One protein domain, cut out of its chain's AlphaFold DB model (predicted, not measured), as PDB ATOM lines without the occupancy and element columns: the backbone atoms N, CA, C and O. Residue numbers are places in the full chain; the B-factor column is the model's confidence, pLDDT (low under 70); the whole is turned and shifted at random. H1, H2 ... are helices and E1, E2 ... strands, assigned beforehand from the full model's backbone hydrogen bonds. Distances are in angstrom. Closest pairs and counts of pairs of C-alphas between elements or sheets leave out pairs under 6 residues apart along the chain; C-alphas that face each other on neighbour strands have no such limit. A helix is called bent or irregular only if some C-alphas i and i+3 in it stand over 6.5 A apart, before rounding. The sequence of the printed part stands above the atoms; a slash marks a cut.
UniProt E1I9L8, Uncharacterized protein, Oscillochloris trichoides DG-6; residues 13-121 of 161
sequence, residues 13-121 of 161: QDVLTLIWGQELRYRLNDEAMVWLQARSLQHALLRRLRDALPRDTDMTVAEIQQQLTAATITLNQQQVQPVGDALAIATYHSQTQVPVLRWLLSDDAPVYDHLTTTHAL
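AT A GLANCE: This is residues 13 to 121 of the 161 residues of an uncharacterized protein of Oscillochloris trichoides DG-6 (UniProt E1I9L8). One longer helix, H5, runs through the middle of the domain, with H1 packed on one side of it and H2 on another. H2 and H3 form a helical hairpin, and H3 and H4 lie at one end of the domain, while a very small sheet of two parallel strands, E1 and E2, sits at the opposite end. The printed part has 109 residues, with five named helices followed by two named strands, in the order H1 H2 H3 H4 H5 E1 E2, and its class is mostly helix. It is compact, with a radius of gyration of the C-alphas of 13.9 A, and its C-alphas span 41 by 28 by 22 A.

HOW THE PARTS SIT: In the sheet, E1, residues 103 to 106, and E2, residues 118 to 121, are parallel neighbours, their directions at 27 degrees. N 104 and O 118 are 2.9 A apart and N 120 and O 104 are 2.8 A apart, both within hydrogen-bond range. E2 is apart from H5, residues 77 to 94. H5 is irregular, but only just: C-alphas 78 and 81 are 6.7 A apart. With residues 84 to 92 alone, H5 touches H1, residues 13 to 20; the closest C-alphas are those of Gln 13 and Asp 85, 6.1 A apart. These two helices run the same way at a shallow tilt of 12 degrees. With residues 82 to 90 alone, H5 touches H2, residues 30 to 38; the C-alphas of Ala 32 and Ala 86 are closest, at 4.8 A. Here the tilt is 32 degrees, opposite ways, shallow but only just short of steep. H2 and H3, residues 43 to 52, form a helical hairpin at a shallow tilt of 24 degrees, with the C-alphas of Leu 36 and Leu 46 closest, at 7.3 A. H3 and H4, residues 61 to 70, only just touch, with 3 pairs of C-alphas within 8 A, the closest being Ala 52 and Gln 67 at 6.3 A; they are about perpendicular, at 75 degrees. H4 and H5 are apart. Every O i to N i+4 pair is within hydrogen-bond range in H1, H2, H3 and H4, and 12 of 14 are in H5.

IN THESE COORDINATES: E1 and E2 each measure 9.8 A from first to last C-alpha, and E2 ends at C-alpha 121, (-22.668, 22.461, 70.476). H5 is 26.8 A long and begins at C-alpha 77, (-1.201, 30.865, 90.190). H1, 10.2 A long, begins at C-alpha 13, (-12.037, 19.914, 87.269). H2 measures 12.3 A, H3 14.2 A and H4 14.3 A.

THE WHOLE: The two C-alphas farthest apart are those of Ala 70 and Leu 121, 42.8 A. The printed part has no cut. The link from E1 to E2, 11 residues, is long, and the one from H2 to H3 is tight. The mean pLDDT of the printed part is 92.9, and no printed residue is under 70.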
ATOM      1  N   GLN A  13     -12.058  20.880  86.169       93.12
ATOM      2  CA  GLN A  13     -12.037  19.914  87.269       93.12
ATOM      3  C   GLN A  13     -13.416  19.763  87.939       93.12
ATOM      4  O   GLN A  13     -13.837  18.644  88.237       93.12
ATOM      5  N   ASP A  14     -14.172  20.853  88.091       91.44
ATOM      6  CA  ASP A  14     -15.544  20.785  88.618       91.44
ATOM      7  C   ASP A  14     -16.456  19.973  87.685       91.44
ATOM      8  O   ASP A  14     -17.217  19.113  88.136       91.44
ATOM      9  N   VAL A  15     -16.330  20.194  86.371       91.56
ATOM     10  CA  VAL A  15     -17.064  19.420  85.356       91.56
ATOM     11  C   VAL A  15     -16.651  17.947  85.389       91.56
ATOM     12  O   VAL A  15     -17.524  17.082  85.395       91.56
ATOM     13  N   LEU A  16     -15.349  17.650  85.469       92.69
ATOM     14  CA  LEU A  16     -14.839  16.279  85.589       92.69
ATOM     15  C   LEU A  16     -15.420  15.557  86.804       92.69
ATOM     16  O   LEU A  16     -15.897  14.435  86.674       92.69
ATOM     17  N   THR A  17     -15.454  16.217  87.962       91.62
ATOM     18  CA  THR A  17     -16.052  15.660  89.186       91.62
ATOM     19  C   THR A  17     -17.515  15.271  88.957       91.62
ATOM     20  O   THR A  17     -17.969  14.218  89.408       91.62
ATOM     21  N   LEU A  18     -18.259  16.101  88.221       89.94
ATOM     22  CA  LEU A  18     -19.662  15.855  87.903       89.94
ATOM     23  C   LEU A  18     -19.849  14.678  86.935       89.94
ATOM     24  O   LEU A  18     -20.676  13.809  87.209       89.94
ATOM     25  N   ILE A  19     -19.116  14.653  85.817       89.25
ATOM     26  CA  ILE A  19     -19.293  13.621  84.777       89.25
ATOM     27  C   ILE A  19     -18.705  12.273  85.186       89.25
ATOM     28  O   ILE A  19     -19.207  11.232  84.772       89.25
ATOM     29  N   TRP A  20     -17.651  12.286  85.999       91.50
ATOM     30  CA  TRP A  20     -17.037  11.076  86.524       91.50
ATOM     31  C   TRP A  20     -17.847  10.514  87.695       91.50
ATOM     32  O   TRP A  20     -17.917   9.300  87.875       91.50
ATOM     33  N   GLY A  21     -18.506  11.380  88.469       89.69
ATOM     34  CA  GLY A  21     -19.348  10.970  89.591       89.69
ATOM     35  C   GLY A  21     -18.559  10.514  90.821       89.69
ATOM     36  O   GLY A  21     -19.124   9.856  91.691       89.69
ATOM     37  N   GLN A  22     -17.274  10.864  90.906       89.25
ATOM     38  CA  GLN A  22     -16.410  10.560  92.043       89.25
ATOM     39  C   GLN A  22     -15.388  11.669  92.304       89.25
ATOM     40  O   GLN A  22     -15.288  12.635  91.548       89.25
ATOM     41  N   GLU A  23     -14.634  11.527  93.394       91.88
ATOM     42  CA  GLU A  23     -13.542  12.435  93.731       91.88
ATOM     43  C   GLU A  23     -12.416  12.366  92.689       91.88
ATOM     44  O   GLU A  23     -12.052  11.289  92.209       91.88
ATOM     45  N   LEU A  24     -11.858  13.528  92.342       94.12
ATOM     46  CA  LEU A  24     -10.808  13.625  91.336       94.12
ATOM     47  C   LEU A  24      -9.520  12.937  91.773       94.12
ATOM     48  O   LEU A  24      -9.041  13.072  92.902       94.12
ATOM     49  N   ARG A  25      -8.906  12.283  90.795       96.94
ATOM     50  CA  ARG A  25      -7.559  11.736  90.867       96.94
ATOM     51  C   ARG A  25      -6.700  12.352  89.772       96.94
ATOM     52  O   ARG A  25      -7.205  12.780  88.733       96.94
ATOM     53  N   TYR A  26      -5.400  12.375  90.009       97.69
ATOM     54  CA  TYR A  26      -4.414  13.027  89.159       97.69
ATOM     55  C   TYR A  26      -3.360  12.009  88.747       97.69
ATOM     56  O   TYR A  26      -2.817  11.310  89.601       97.69
ATOM     57  N   ARG A  27      -3.059  11.951  87.453       97.62
ATOM     58  CA  ARG A  27      -2.088  11.024  86.883       97.62
ATOM     59  C   ARG A  27      -1.216  11.760  85.888       97.62
ATOM     60  O   ARG A  27      -1.715  12.471  85.018       97.62
ATOM     61  N   LEU A  28       0.090  11.532  85.973       97.88
ATOM     62  CA  LEU A  28       1.002  11.918  84.909       97.88
ATOM     63  C   LEU A  28       1.172  10.754  83.924       97.88
ATOM     64  O   LEU A  28       1.703   9.706  84.282       97.88
ATOM     65  N   ASN A  29       0.767  10.956  82.676       97.31
ATOM     66  CA  ASN A  29       1.002  10.041  81.557       97.31
ATOM     67  C   ASN A  29       1.380  10.838  80.292       97.31
ATOM     68  O   ASN A  29       1.613  12.050  80.351       97.31
ATOM     69  N   ASP A  30       1.458  10.171  79.142       96.31
ATOM     70  CA  ASP A  30       1.805  10.840  77.882       96.31
ATOM     71  C   ASP A  30       0.757  11.872  77.441       96.31
ATOM     72  O   ASP A  30       1.129  12.940  76.957       96.31
ATOM     73  N   GLU A  31      -0.531  11.619  77.681       95.62
ATOM     74  CA  GLU A  31      -1.604  12.573  77.384       95.62
ATOM     75  C   GLU A  31      -1.460  13.860  78.208       95.62
ATOM     76  O   GLU A  31      -1.456  14.957  77.642       95.62
ATOM     77  N   ALA A  32      -1.258  13.738  79.524       96.06
ATOM     78  CA  ALA A  32      -1.015  14.890  80.388       96.06
ATOM     79  C   ALA A  32       0.191  15.703  79.892       96.06
ATOM     80  O   ALA A  32       0.127  16.930  79.812       96.06
ATOM     81  N   MET A  33       1.282  15.035  79.503       94.88
ATOM     82  CA  MET A  33       2.483  15.707  78.998       94.88
ATOM     83  C   MET A  33       2.233  16.464  77.689       94.88
ATOM     84  O   MET A  33       2.671  17.612  77.567       94.88
ATOM     85  N   VAL A  34       1.509  15.863  76.738       93.12
ATOM     86  CA  VAL A  34       1.114  16.523  75.480       93.12
ATOM     87  C   VAL A  34       0.298  17.779  75.771       93.12
ATOM     88  O   VAL A  34       0.547  18.841  75.197       93.12
ATOM     89  N   TRP A  35      -0.635  17.684  76.712       90.88
ATOM     90  CA  TRP A  35      -1.517  18.788  77.060       90.88
ATOM     91  C   TRP A  35      -0.776  19.953  77.726       90.88
ATOM     92  O   TRP A  35      -0.969  21.120  77.374       90.88
ATOM     93  N   LEU A  36       0.141  19.644  78.647       92.12
ATOM     94  CA  LEU A  36       0.994  20.649  79.282       92.12
ATOM     95  C   LEU A  36       1.925  21.330  78.270       92.12
ATOM     96  O   LEU A  36       2.148  22.539  78.356       92.12
ATOM     97  N   GLN A  37       2.440  20.578  77.294       89.88
ATOM     98  CA  GLN A  37       3.262  21.126  76.218       89.88
ATOM     99  C   GLN A  37       2.454  22.053  75.298       89.88
ATOM    100  O   GLN A  37       2.926  23.144  74.977       89.88
ATOM    101  N   ALA A  38       1.228  21.672  74.927       87.94
ATOM    102  CA  ALA A  38       0.342  22.495  74.098       87.94
ATOM    103  C   ALA A  38      -0.003  23.842  74.759       87.94
ATOM    104  O   ALA A  38      -0.153  24.856  74.081       87.94
ATOM    105  N   ARG A  39      -0.048  23.886  76.097       82.50
ATOM    106  CA  ARG A  39      -0.252  25.120  76.875       82.50
ATOM    107  C   ARG A  39       1.011  25.952  77.089       82.50
ATOM    108  O   ARG A  39       1.001  26.874  77.900       82.50
ATOM    109  N   SER A  40       2.085  25.657  76.355       77.75
ATOM    110  CA  SER A  40       3.339  26.417  76.385       77.75
ATOM    111  C   SER A  40       3.948  26.535  77.787       77.75
ATOM    112  O   SER A  40       4.616  27.525  78.100       77.75
ATOM    113  N   LEU A  41       3.748  25.525  78.651       81.88
ATOM    114  CA  LEU A  41       4.515  25.449  79.890       81.88
ATOM    115  C   LEU A  41       6.008  25.398  79.550       81.88
ATOM    116  O   LEU A  41       6.441  24.711  78.626       81.88
ATOM    117  N   GLN A  42       6.809  26.117  80.337       86.81
ATOM    118  CA  GLN A  42       8.256  26.166  80.154       86.81
ATOM    119  C   GLN A  42       8.843  24.746  80.137       86.81
ATOM    120  O   GLN A  42       8.605  23.962  81.058       86.81
ATOM    121  N   HIS A  43       9.675  24.434  79.137       86.50
ATOM    122  CA  HIS A  43      10.293  23.108  78.984       86.50
ATOM    123  C   HIS A  43      11.014  22.616  80.248       86.50
ATOM    124  O   HIS A  43      10.976  21.427  80.564       86.50
ATOM    125  N   ALA A  44      11.637  23.526  81.003       91.50
ATOM    126  CA  ALA A  44      12.281  23.193  82.268       91.50
ATOM    127  C   ALA A  44      11.279  22.671  83.312       91.50
ATOM    128  O   ALA A  44      11.570  21.686  83.987       91.50
ATOM    129  N   LEU A  45      10.100  23.289  83.419       91.75
ATOM    130  CA  LEU A  45       9.046  22.856  84.336       91.75
ATOM    131  C   LEU A  45       8.444  21.517  83.896       91.75
ATOM    132  O   LEU A  45       8.294  20.634  84.732       91.75
ATOM    133  N   LEU A  46       8.189  21.324  82.597       92.75
ATOM    134  CA  LEU A  46       7.714  20.039  82.059       92.75
ATOM    135  C   LEU A  46       8.654  18.885  82.417       92.75
ATOM    136  O   LEU A  46       8.208  17.844  82.892       92.75
ATOM    137  N   ARG A  47       9.966  19.084  82.233       94.12
ATOM    138  CA  ARG A  47      10.975  18.087  82.608       94.12
ATOM    139  C   ARG A  47      10.942  17.804  84.109       94.12
ATOM    140  O   ARG A  47      10.895  16.648  84.497       94.12
ATOM    141  N   ARG A  48      10.899  18.848  84.943       95.44
ATOM    142  CA  ARG A  48      10.840  18.688  86.403       95.44
ATOM    143  C   ARG A  48       9.589  17.939  86.860       95.44
ATOM    144  O   ARG A  48       9.705  17.076  87.715       95.44
ATOM    145  N   LEU A  49       8.421  18.237  86.286       95.25
ATOM    146  CA  LEU A  49       7.181  17.513  86.584       95.25
ATOM    147  C   LEU A  49       7.290  16.037  86.193       95.25
ATOM    148  O   LEU A  49       6.906  15.174  86.974       95.25
ATOM    149  N   ARG A  50       7.865  15.754  85.018       95.75
ATOM    150  CA  ARG A  50       8.096  14.388  84.540       95.75
ATOM    151  C   ARG A  50       9.025  13.584  85.442       95.75
ATOM    152  O   ARG A  50       8.801  12.394  85.614       95.75
ATOM    153  N   ASP A  51      10.056  14.222  85.977       95.94
ATOM    154  CA  ASP A  51      11.043  13.549  86.820       95.94
ATOM    155  C   ASP A  51      10.544  13.404  88.276       95.94
ATOM    156  O   ASP A  51      10.969  12.495  88.982       95.94
ATOM    157  N   ALA A  52       9.646  14.289  88.728       95.94
ATOM    158  CA  ALA A  52       9.136  14.317  90.100       95.94
ATOM    159  C   ALA A  52       7.886  13.459  90.334       95.94
ATOM    160  O   ALA A  52       7.705  12.935  91.431       95.94
ATOM    161  N   LEU A  53       6.987  13.360  89.350       96.88
ATOM    162  CA  LEU A  53       5.726  12.639  89.511       96.88
ATOM    163  C   LEU A  53       5.860  11.196  89.007       96.88
ATOM    164  O   LEU A  53       6.377  10.985  87.907       96.88
ATOM    165  N   PRO A  54       5.361  10.196  89.758       96.19
ATOM    166  CA  PRO A  54       5.308   8.829  89.265       96.19
ATOM    167  C   PRO A  54       4.409   8.755  88.026       96.19
ATOM    168  O   PRO A  54       3.322   9.339  87.984       96.19
ATOM    169  N   ARG A  55       4.871   8.029  87.006       96.25
ATOM    170  CA  ARG A  55       4.083   7.795  85.795       96.25
ATOM    171  C   ARG A  55       2.959   6.799  86.046       96.25
ATOM    172  O   ARG A  55       3.101   5.888  86.860       96.25
ATOM    173  N   ASP A  56       1.855   6.999  85.331       96.81
ATOM    174  CA  ASP A  56       0.718   6.074  85.244       96.81
ATOM    175  C   ASP A  56       0.159   5.626  86.603       96.81
ATOM    176  O   ASP A  56      -0.398   4.541  86.748       96.81
ATOM    177  N   THR A  57       0.306   6.492  87.607       96.81
ATOM    178  CA  THR A  57      -0.101   6.254  88.989       96.81
ATOM    179  C   THR A  57      -1.133   7.294  89.398       96.81
ATOM    180  O   THR A  57      -0.906   8.491  89.223       96.81
ATOM    181  N   ASP A  58      -2.259   6.839  89.950       97.00
ATOM    182  CA  ASP A  58      -3.331   7.723  90.407       97.00
ATOM    183  C   ASP A  58      -3.014   8.293  91.779       97.00
ATOM    184  O   ASP A  58      -2.765   7.558  92.734       97.00
ATOM    185  N   MET A  59      -3.079   9.613  91.879       97.94
ATOM    186  CA  MET A  59      -2.743  10.353  93.084       97.94
ATOM    187  C   MET A  59      -3.896  11.261  93.509       97.94
ATOM    188  O   MET A  59      -4.678  11.755  92.696       97.94
ATOM    189  N   THR A  60      -4.014  11.482  94.810       97.25
ATOM    190  CA  THR A  60      -4.799  12.559  95.424       97.25
ATOM    191  C   THR A  60      -4.096  13.909  95.265       97.25
ATOM    192  O   THR A  60      -2.900  13.985  94.973       97.25
ATOM    193  N   VAL A  61      -4.818  14.999  95.543       94.00
ATOM    194  CA  VAL A  61      -4.228  16.348  95.625       94.00
ATOM    195  C   VAL A  61      -3.080  16.393  96.640       94.00
ATOM    196  O   VAL A  61      -2.039  16.982  96.358       94.00
ATOM    197  N   ALA A  62      -3.252  15.751  97.799       95.88
ATOM    198  CA  ALA A  62      -2.251  15.738  98.863       95.88
ATOM    199  C   ALA A  62      -0.956  15.039  98.420       95.88
ATOM    200  O   ALA A  62       0.137  15.554  98.648       95.88
ATOM    201  N   GLU A  63      -1.070  13.907  97.723       97.69
ATOM    202  CA  GLU A  63       0.089  13.183  97.191       97.69
ATOM    203  C   GLU A  63       0.806  13.994  96.100       97.69
ATOM    204  O   GLU A  63       2.036  14.054  96.096       97.69
ATOM    205  N   ILE A  64       0.069  14.675  95.209       96.56
ATOM    206  CA  ILE A  64       0.676  15.583  94.217       96.56
ATOM    207  C   ILE A  64       1.440  16.706  94.923       96.56
ATOM    208  O   ILE A  64       2.603  16.955  94.607       96.56
ATOM    209  N   GLN A  65       0.824  17.360  95.910       95.38
ATOM    210  CA  GLN A  65       1.469  18.421  96.688       95.38
ATOM    211  C   GLN A  65       2.734  17.924  97.397       95.38
ATOM    212  O   GLN A  65       3.749  18.628  97.407       95.38
ATOM    213  N   GLN A  66       2.706  16.705  97.939       96.88
ATOM    214  CA  GLN A  66       3.865  16.079  98.564       96.88
ATOM    215  C   GLN A  66       5.008  15.862  97.561       96.88
ATOM    216  O   GLN A  66       6.141  16.247  97.856       96.88
ATOM    217  N   GLN A  67       4.731  15.315  96.370       97.06
ATOM    218  CA  GLN A  67       5.757  15.109  95.336       97.06
ATOM    219  C   GLN A  67       6.345  16.430  94.828       97.06
ATOM    220  O   GLN A  67       7.564  16.568  94.704       97.06
ATOM    221  N   LEU A  68       5.499  17.438  94.586       96.19
ATOM    222  CA  LEU A  68       5.960  18.765  94.168       96.19
ATOM    223  C   LEU A  68       6.857  19.405  95.235       96.19
ATOM    224  O   LEU A  68       7.906  19.955  94.901       96.19
ATOM    225  N   THR A  69       6.492  19.272  96.512       96.56
ATOM    226  CA  THR A  69       7.287  19.784  97.637       96.56
ATOM    227  C   THR A  69       8.634  19.069  97.737       96.56
ATOM    228  O   THR A  69       9.669  19.733  97.813       96.56
ATOM    229  N   ALA A  70       8.649  17.735  97.658       96.12
ATOM    230  CA  ALA A  70       9.878  16.940  97.689       96.12
ATOM    231  C   ALA A  70      10.837  17.301  96.538       96.12
ATOM    232  O   ALA A  70      12.048  17.381  96.732       96.12
ATOM    233  N   ALA A  71      10.298  17.608  95.354       95.44
ATOM    234  CA  ALA A  71      11.067  18.041  94.188       95.44
ATOM    235  C   ALA A  71      11.363  19.558  94.146       95.44
ATOM    236  O   ALA A  71      11.917  20.063  93.157       95.44
ATOM    237  N   THR A  72      10.991  20.306  95.195       96.31
ATOM    238  CA  THR A  72      11.137  21.772  95.284       96.31
ATOM    239  C   THR A  72      10.482  22.504  94.096       96.31
ATOM    240  O   THR A  72      11.002  23.497  93.572       96.31
ATOM    241  N   ILE A  73       9.381  21.963  93.572       95.69
ATOM    242  CA  ILE A  73       8.616  22.534  92.460       95.69
ATOM    243  C   ILE A  73       7.505  23.403  93.043       95.69
ATOM    244  O   ILE A  73       6.571  22.900  93.659       95.69
ATOM    245  N   THR A  74       7.570  24.704  92.776       93.44
ATOM    246  CA  THR A  74       6.495  25.642  93.106       93.44
ATOM    247  C   THR A  74       5.805  26.075  91.823       93.44
ATOM    248  O   THR A  74       6.450  26.611  90.920       93.44
ATOM    249  N   LEU A  75       4.496  25.843  91.745       93.12
ATOM    250  CA  LEU A  75       3.659  26.334  90.655       93.12
ATOM    251  C   LEU A  75       3.144  27.730  91.004       93.12
ATOM    252  O   LEU A  75       2.678  27.967  92.118       93.12
ATOM    253  N   ASN A  76       3.205  28.658  90.052       91.12
ATOM    254  CA  ASN A  76       2.549  29.954  90.209       91.12
ATOM    255  C   ASN A  76       1.028  29.831  89.978       91.12
ATOM    256  O   ASN A  76       0.544  28.827  89.452       91.12
ATOM    257  N   GLN A  77       0.265  30.873  90.322       88.00
ATOM    258  CA  GLN A  77      -1.201  30.865  90.190       88.00
ATOM    259  C   GLN A  77      -1.690  30.561  88.762       88.00
ATOM    260  O   GLN A  77      -2.727  29.929  88.592       88.00
ATOM    261  N   GLN A  78      -0.929  30.953  87.736       88.44
ATOM    262  CA  GLN A  78      -1.266  30.698  86.332       88.44
ATOM    263  C   GLN A  78      -0.970  29.250  85.901       88.44
ATOM    264  O   GLN A  78      -1.510  28.790  84.900       88.44
ATOM    265  N   GLN A  79      -0.122  28.528  86.637       91.00
ATOM    266  CA  GLN A  79       0.285  27.150  86.344       91.00
ATOM    267  C   GLN A  79      -0.538  26.110  87.102       91.00
ATOM    268  O   GLN A  79      -0.712  25.006  86.593       91.00
ATOM    269  N   VAL A  80      -1.054  26.447  88.288       91.94
ATOM    270  CA  VAL A  80      -1.812  25.507  89.131       91.94
ATOM    271  C   VAL A  80      -2.992  24.903  88.367       91.94
ATOM    272  O   VAL A  80      -3.103  23.680  88.298       91.94
ATOM    273  N   GLN A  81      -3.829  25.736  87.736       90.88
ATOM    274  CA  GLN A  81      -5.016  25.245  87.031       90.88
ATOM    275  C   GLN A  81      -4.654  24.397  85.796       90.88
ATOM    276  O   GLN A  81      -5.148  23.275  85.705       90.88
ATOM    277  N   PRO A  82      -3.770  24.831  84.869       91.56
ATOM    278  CA  PRO A  82      -3.367  23.986  83.749       91.56
ATOM    279  C   PRO A  82      -2.701  22.673  84.157       91.56
ATOM    280  O   PRO A  82      -2.945  21.658  83.515       91.56
ATOM    281  N   VAL A  83      -1.877  22.670  85.208       95.00
ATOM    282  CA  VAL A  83      -1.253  21.428  85.679       95.00
ATOM    283  C   VAL A  83      -2.302  20.483  86.252       95.00
ATOM    284  O   VAL A  83      -2.351  19.324  85.846       95.00
ATOM    285  N   GLY A  84      -3.175  20.980  87.128       95.44
ATOM    286  CA  GLY A  84      -4.256  20.180  87.701       95.44
ATOM    287  C   GLY A  84      -5.196  19.615  86.637       95.44
ATOM    288  O   GLY A  84      -5.477  18.421  86.647       95.44
ATOM    289  N   ASP A  85      -5.618  20.441  85.677       95.06
ATOM    290  CA  ASP A  85      -6.516  20.009  84.605       95.06
ATOM    291  C   ASP A  85      -5.894  18.900  83.744       95.06
ATOM    292  O   ASP A  85      -6.563  17.909  83.466       95.06
ATOM    293  N   ALA A  86      -4.623  19.038  83.343       95.81
ATOM    294  CA  ALA A  86      -3.948  18.044  82.505       95.81
ATOM    295  C   ALA A  86      -3.895  16.674  83.187       95.81
ATOM    296  O   ALA A  86      -4.201  15.649  82.578       95.81
ATOM    297  N   LEU A  87      -3.518  16.674  84.468       97.50
ATOM    298  CA  LEU A  87      -3.407  15.458  85.263       97.50
ATOM    299  C   LEU A  87      -4.782  14.845  85.554       97.50
ATOM    300  O   LEU A  87      -4.902  13.626  85.590       97.50
ATOM    301  N   ALA A  88      -5.818  15.665  85.758       96.81
ATOM    302  CA  ALA A  88      -7.175  15.190  86.017       96.81
ATOM    303  C   ALA A  88      -7.822  14.566  84.768       96.81
ATOM    304  O   ALA A  88      -8.411  13.488  84.864       96.81
ATOM    305  N   ILE A  89      -7.674  15.201  83.597       95.75
ATOM    306  CA  ILE A  89      -8.152  14.660  82.310       95.75
ATOM    307  C   ILE A  89      -7.486  13.312  82.026       95.75
ATOM    308  O   ILE A  89      -8.176  12.332  81.756       95.75
ATOM    309  N   ALA A  90      -6.159  13.245  82.163       96.81
ATOM    310  CA  ALA A  90      -5.402  12.019  81.939       96.81
ATOM    311  C   ALA A  90      -5.887  10.859  82.817       96.81
ATOM    312  O   ALA A  90      -5.967   9.715  82.356       96.81
ATOM    313  N   THR A  91      -6.249  11.126  84.075       96.94
ATOM    314  CA  THR A  91      -6.827  10.083  84.928       96.94
ATOM    315  C   THR A  91      -8.225   9.684  84.476       96.94
ATOM    316  O   THR A  91      -8.515   8.495  84.371       96.94
ATOM    317  N   TYR A  92      -9.084  10.657  84.163       96.19
ATOM    318  CA  TYR A  92     -10.445  10.389  83.695       96.19
ATOM    319  C   TYR A  92     -10.478   9.558  82.402       96.19
ATOM    320  O   TYR A  92     -11.349   8.702  82.242       96.19
ATOM    321  N   HIS A  93      -9.519   9.765  81.500       95.75
ATOM    322  CA  HIS A  93      -9.418   9.008  80.253       95.75
ATOM    323  C   HIS A  93      -8.789   7.621  80.405       95.75
ATOM    324  O   HIS A  93      -9.091   6.729  79.615       95.75
ATOM    325  N   SER A  94      -7.917   7.422  81.398       94.62
ATOM    326  CA  SER A  94      -7.190   6.157  81.590       94.62
ATOM    327  C   SER A  94      -7.828   5.201  82.599       94.62
ATOM    328  O   SER A  94      -7.497   4.015  82.614       94.62
ATOM    329  N   GLN A  95      -8.737   5.690  83.441       92.88
ATOM    330  CA  GLN A  95      -9.526   4.846  84.337       92.88
ATOM    331  C   GLN A  95     -10.466   3.911  83.557       92.88
ATOM    332  O   GLN A  95     -10.900   4.207  82.446       92.88
ATOM    333  N   THR A  96     -10.823   2.786  84.174       92.56
ATOM    334  CA  THR A  96     -11.691   1.754  83.578       92.56
ATOM    335  C   THR A  96     -12.947   1.473  84.404       92.56
ATOM    336  O   THR A  96     -13.650   0.497  84.151       92.56
ATOM    337  N   GLN A  97     -13.204   2.278  85.438       90.69
ATOM    338  CA  GLN A  97     -14.323   2.101  86.368       90.69
ATOM    339  C   GLN A  97     -15.649   2.511  85.728       90.69
ATOM    340  O   GLN A  97     -16.672   1.863  85.946       90.69
ATOM    341  N   VAL A  98     -15.623   3.577  84.928       89.25
ATOM    342  CA  VAL A  98     -16.770   4.073  84.166       89.25
ATOM    343  C   VAL A  98     -16.356   4.329  82.720       89.25
ATOM    344  O   VAL A  98     -15.198   4.659  82.460       89.25
ATOM    345  N   PRO A  99     -17.268   4.200  81.746       89.94
ATOM    346  CA  PRO A  99     -16.959   4.603  80.385       89.94
ATOM    347  C   PRO A  99     -16.678   6.109  80.332       89.94
ATOM    348  O   PRO A  99     -17.432   6.911  80.883       89.94
ATOM    349  N   VAL A 100     -15.618   6.490  79.619       92.56
ATOM    350  CA  VAL A 100     -15.402   7.887  79.230       92.56
ATOM    351  C   VAL A 100     -16.593   8.331  78.385       92.56
ATOM    352  O   VAL A 100     -17.017   7.636  77.456       92.56
ATOM    353  N   LEU A 101     -17.159   9.486  78.723       91.38
ATOM    354  CA  LEU A 101     -18.295  10.049  78.014       91.38
ATOM    355  C   LEU A 101     -17.899  10.275  76.550       91.38
ATOM    356  O   LEU A 101     -16.883  10.906  76.273       91.38
ATOM    357  N   ARG A 102     -18.680   9.748  75.601       91.62
ATOM    358  CA  ARG A 102     -18.366   9.844  74.162       91.62
ATOM    359  C   ARG A 102     -18.874  11.133  73.514       91.62
ATOM    360  O   ARG A 102     -18.266  11.609  72.558       91.62
ATOM    361  N   TRP A 103     -19.998  11.643  74.015       91.50
ATOM    362  CA  TRP A 103     -20.690  12.814  73.489       91.50
ATOM    363  C   TRP A 103     -21.085  13.735  74.629       91.50
ATOM    364  O   TRP A 103     -21.894  13.345  75.471       91.50
ATOM    365  N   LEU A 104     -20.551  14.953  74.625       91.25
ATOM    366  CA  LEU A 104     -20.971  16.031  75.513       91.25
ATOM    367  C   LEU A 104     -21.680  17.099  74.690       91.25
ATOM    368  O   LEU A 104     -21.094  17.619  73.750       91.25
ATOM    369  N   LEU A 105     -22.926  17.422  75.038       91.69
ATOM    370  CA  LEU A 105     -23.677  18.517  74.427       91.69
ATOM    371  C   LEU A 105     -23.713  19.704  75.395       91.69
ATOM    372  O   LEU A 105     -24.396  19.634  76.417       91.69
ATOM    373  N   SER A 106     -23.004  20.787  75.084       90.31
ATOM    374  CA  SER A 106     -22.970  22.003  75.915       90.31
ATOM    375  C   SER A 106     -22.757  23.258  75.058       90.31
ATOM    376  O   SER A 106     -22.882  23.201  73.836       90.31
ATOM    377  N   ASP A 107     -22.555  24.421  75.673       89.31
ATOM    378  CA  ASP A 107     -22.061  25.602  74.959       89.31
ATOM    379  C   ASP A 107     -20.568  25.466  74.615       89.31
ATOM    380  O   ASP A 107     -19.894  24.516  75.020       89.31
ATOM    381  N   ASP A 108     -20.053  26.432  73.856       89.31
ATOM    382  CA  ASP A 108     -18.650  26.508  73.430       89.31
ATOM    383  C   ASP A 108     -17.745  27.077  74.542       89.31
ATOM    384  O   ASP A 108     -16.984  28.029  74.353       89.31
ATOM    385  N   ALA A 109     -17.904  26.572  75.769       89.88
ATOM    386  CA  ALA A 109     -17.084  26.996  76.894       89.88
ATOM    387  C   ALA A 109     -15.795  26.157  76.957       89.88
ATOM    388  O   ALA A 109     -15.884  24.927  77.018       89.88
ATOM    389  N   PRO A 110     -14.604  26.781  77.089       88.44
ATOM    390  CA  PRO A 110     -13.332  26.056  77.078       88.44
ATOM    391  C   PRO A 110     -13.234  24.951  78.129       88.44
ATOM    392  O   PRO A 110     -12.487  23.995  77.975       88.44
ATOM    393  N   VAL A 111     -13.979  25.050  79.233       90.62
ATOM    394  CA  VAL A 111     -13.994  24.039  80.303       90.62
ATOM    395  C   VAL A 111     -14.417  22.649  79.828       90.62
ATOM    396  O   VAL A 111     -14.104  21.686  80.518       90.62
ATOM    397  N   TYR A 112     -15.073  22.532  78.671       91.44
ATOM    398  CA  TYR A 112     -15.473  21.255  78.076       91.44
ATOM    399  C   TYR A 112     -14.431  20.662  77.121       91.44
ATOM    400  O   TYR A 112     -14.507  19.475  76.794       91.44
ATOM    401  N   ASP A 113     -13.425  21.450  76.732       88.12
ATOM    402  CA  ASP A 113     -12.372  21.014  75.821       88.12
ATOM    403  C   ASP A 113     -11.659  19.778  76.366       88.12
ATOM    404  O   ASP A 113     -11.216  19.754  77.522       88.12
ATOM    405  N   HIS A 114     -11.495  18.787  75.489       88.38
ATOM    406  CA  HIS A 114     -10.792  17.531  75.749       88.38
ATOM    407  C   HIS A 114     -11.382  16.668  76.874       88.38
ATOM    408  O   HIS A 114     -10.734  15.715  77.277       88.38
ATOM    409  N   LEU A 115     -12.592  16.953  77.372       91.31
ATOM    410  CA  LEU A 115     -13.261  16.079  78.347       91.31
ATOM    411  C   LEU A 115     -13.836  14.804  77.726       91.31
ATOM    412  O   LEU A 115     -14.170  13.855  78.424       91.31
ATOM    413  N   THR A 116     -14.060  14.820  76.419       89.12
ATOM    414  CA  THR A 116     -14.736  13.759  75.682       89.12
ATOM    415  C   THR A 116     -14.176  13.685  74.270       89.12
ATOM    416  O   THR A 116     -13.598  14.649  73.765       89.12
ATOM    417  N   THR A 117     -14.383  12.553  73.599       86.31
ATOM    418  CA  THR A 117     -14.066  12.405  72.177       86.31
ATOM    419  C   THR A 117     -14.862  13.376  71.307       86.31
ATOM    420  O   THR A 117     -14.336  13.841  70.300       86.31
ATOM    421  N   THR A 118     -16.120  13.668  71.663       90.69
ATOM    422  CA  THR A 118     -16.973  14.549  70.854       90.69
ATOM    423  C   THR A 118     -17.713  15.564  71.710       90.69
ATOM    424  O   THR A 118     -18.640  15.224  72.445       90.69
ATOM    425  N   HIS A 119     -17.331  16.830  71.572       92.12
ATOM    426  CA  HIS A 119     -18.065  17.961  72.125       92.12
ATOM    427  C   HIS A 119     -18.968  18.544  71.034       92.12
ATOM    428  O   HIS A 119     -18.497  19.085  70.037       92.12
ATOM    429  N   ALA A 120     -20.273  18.347  71.192       91.00
ATOM    430  CA  ALA A 120     -21.298  18.904  70.325       91.00
ATOM    431  C   ALA A 120     -21.829  20.210  70.924       91.00
ATOM    432  O   ALA A 120     -22.020  20.327  72.138       91.00
ATOM    433  N   LEU A 121     -22.120  21.178  70.059       91.38
ATOM    434  CA  LEU A 121     -22.668  22.461  70.476       91.38
ATOM    435  C   LEU A 121     -24.187  22.391  70.590       91.38
ATOM    436  O   LEU A 121     -24.896  21.881  69.721       91.38
TER     437      LEU A 121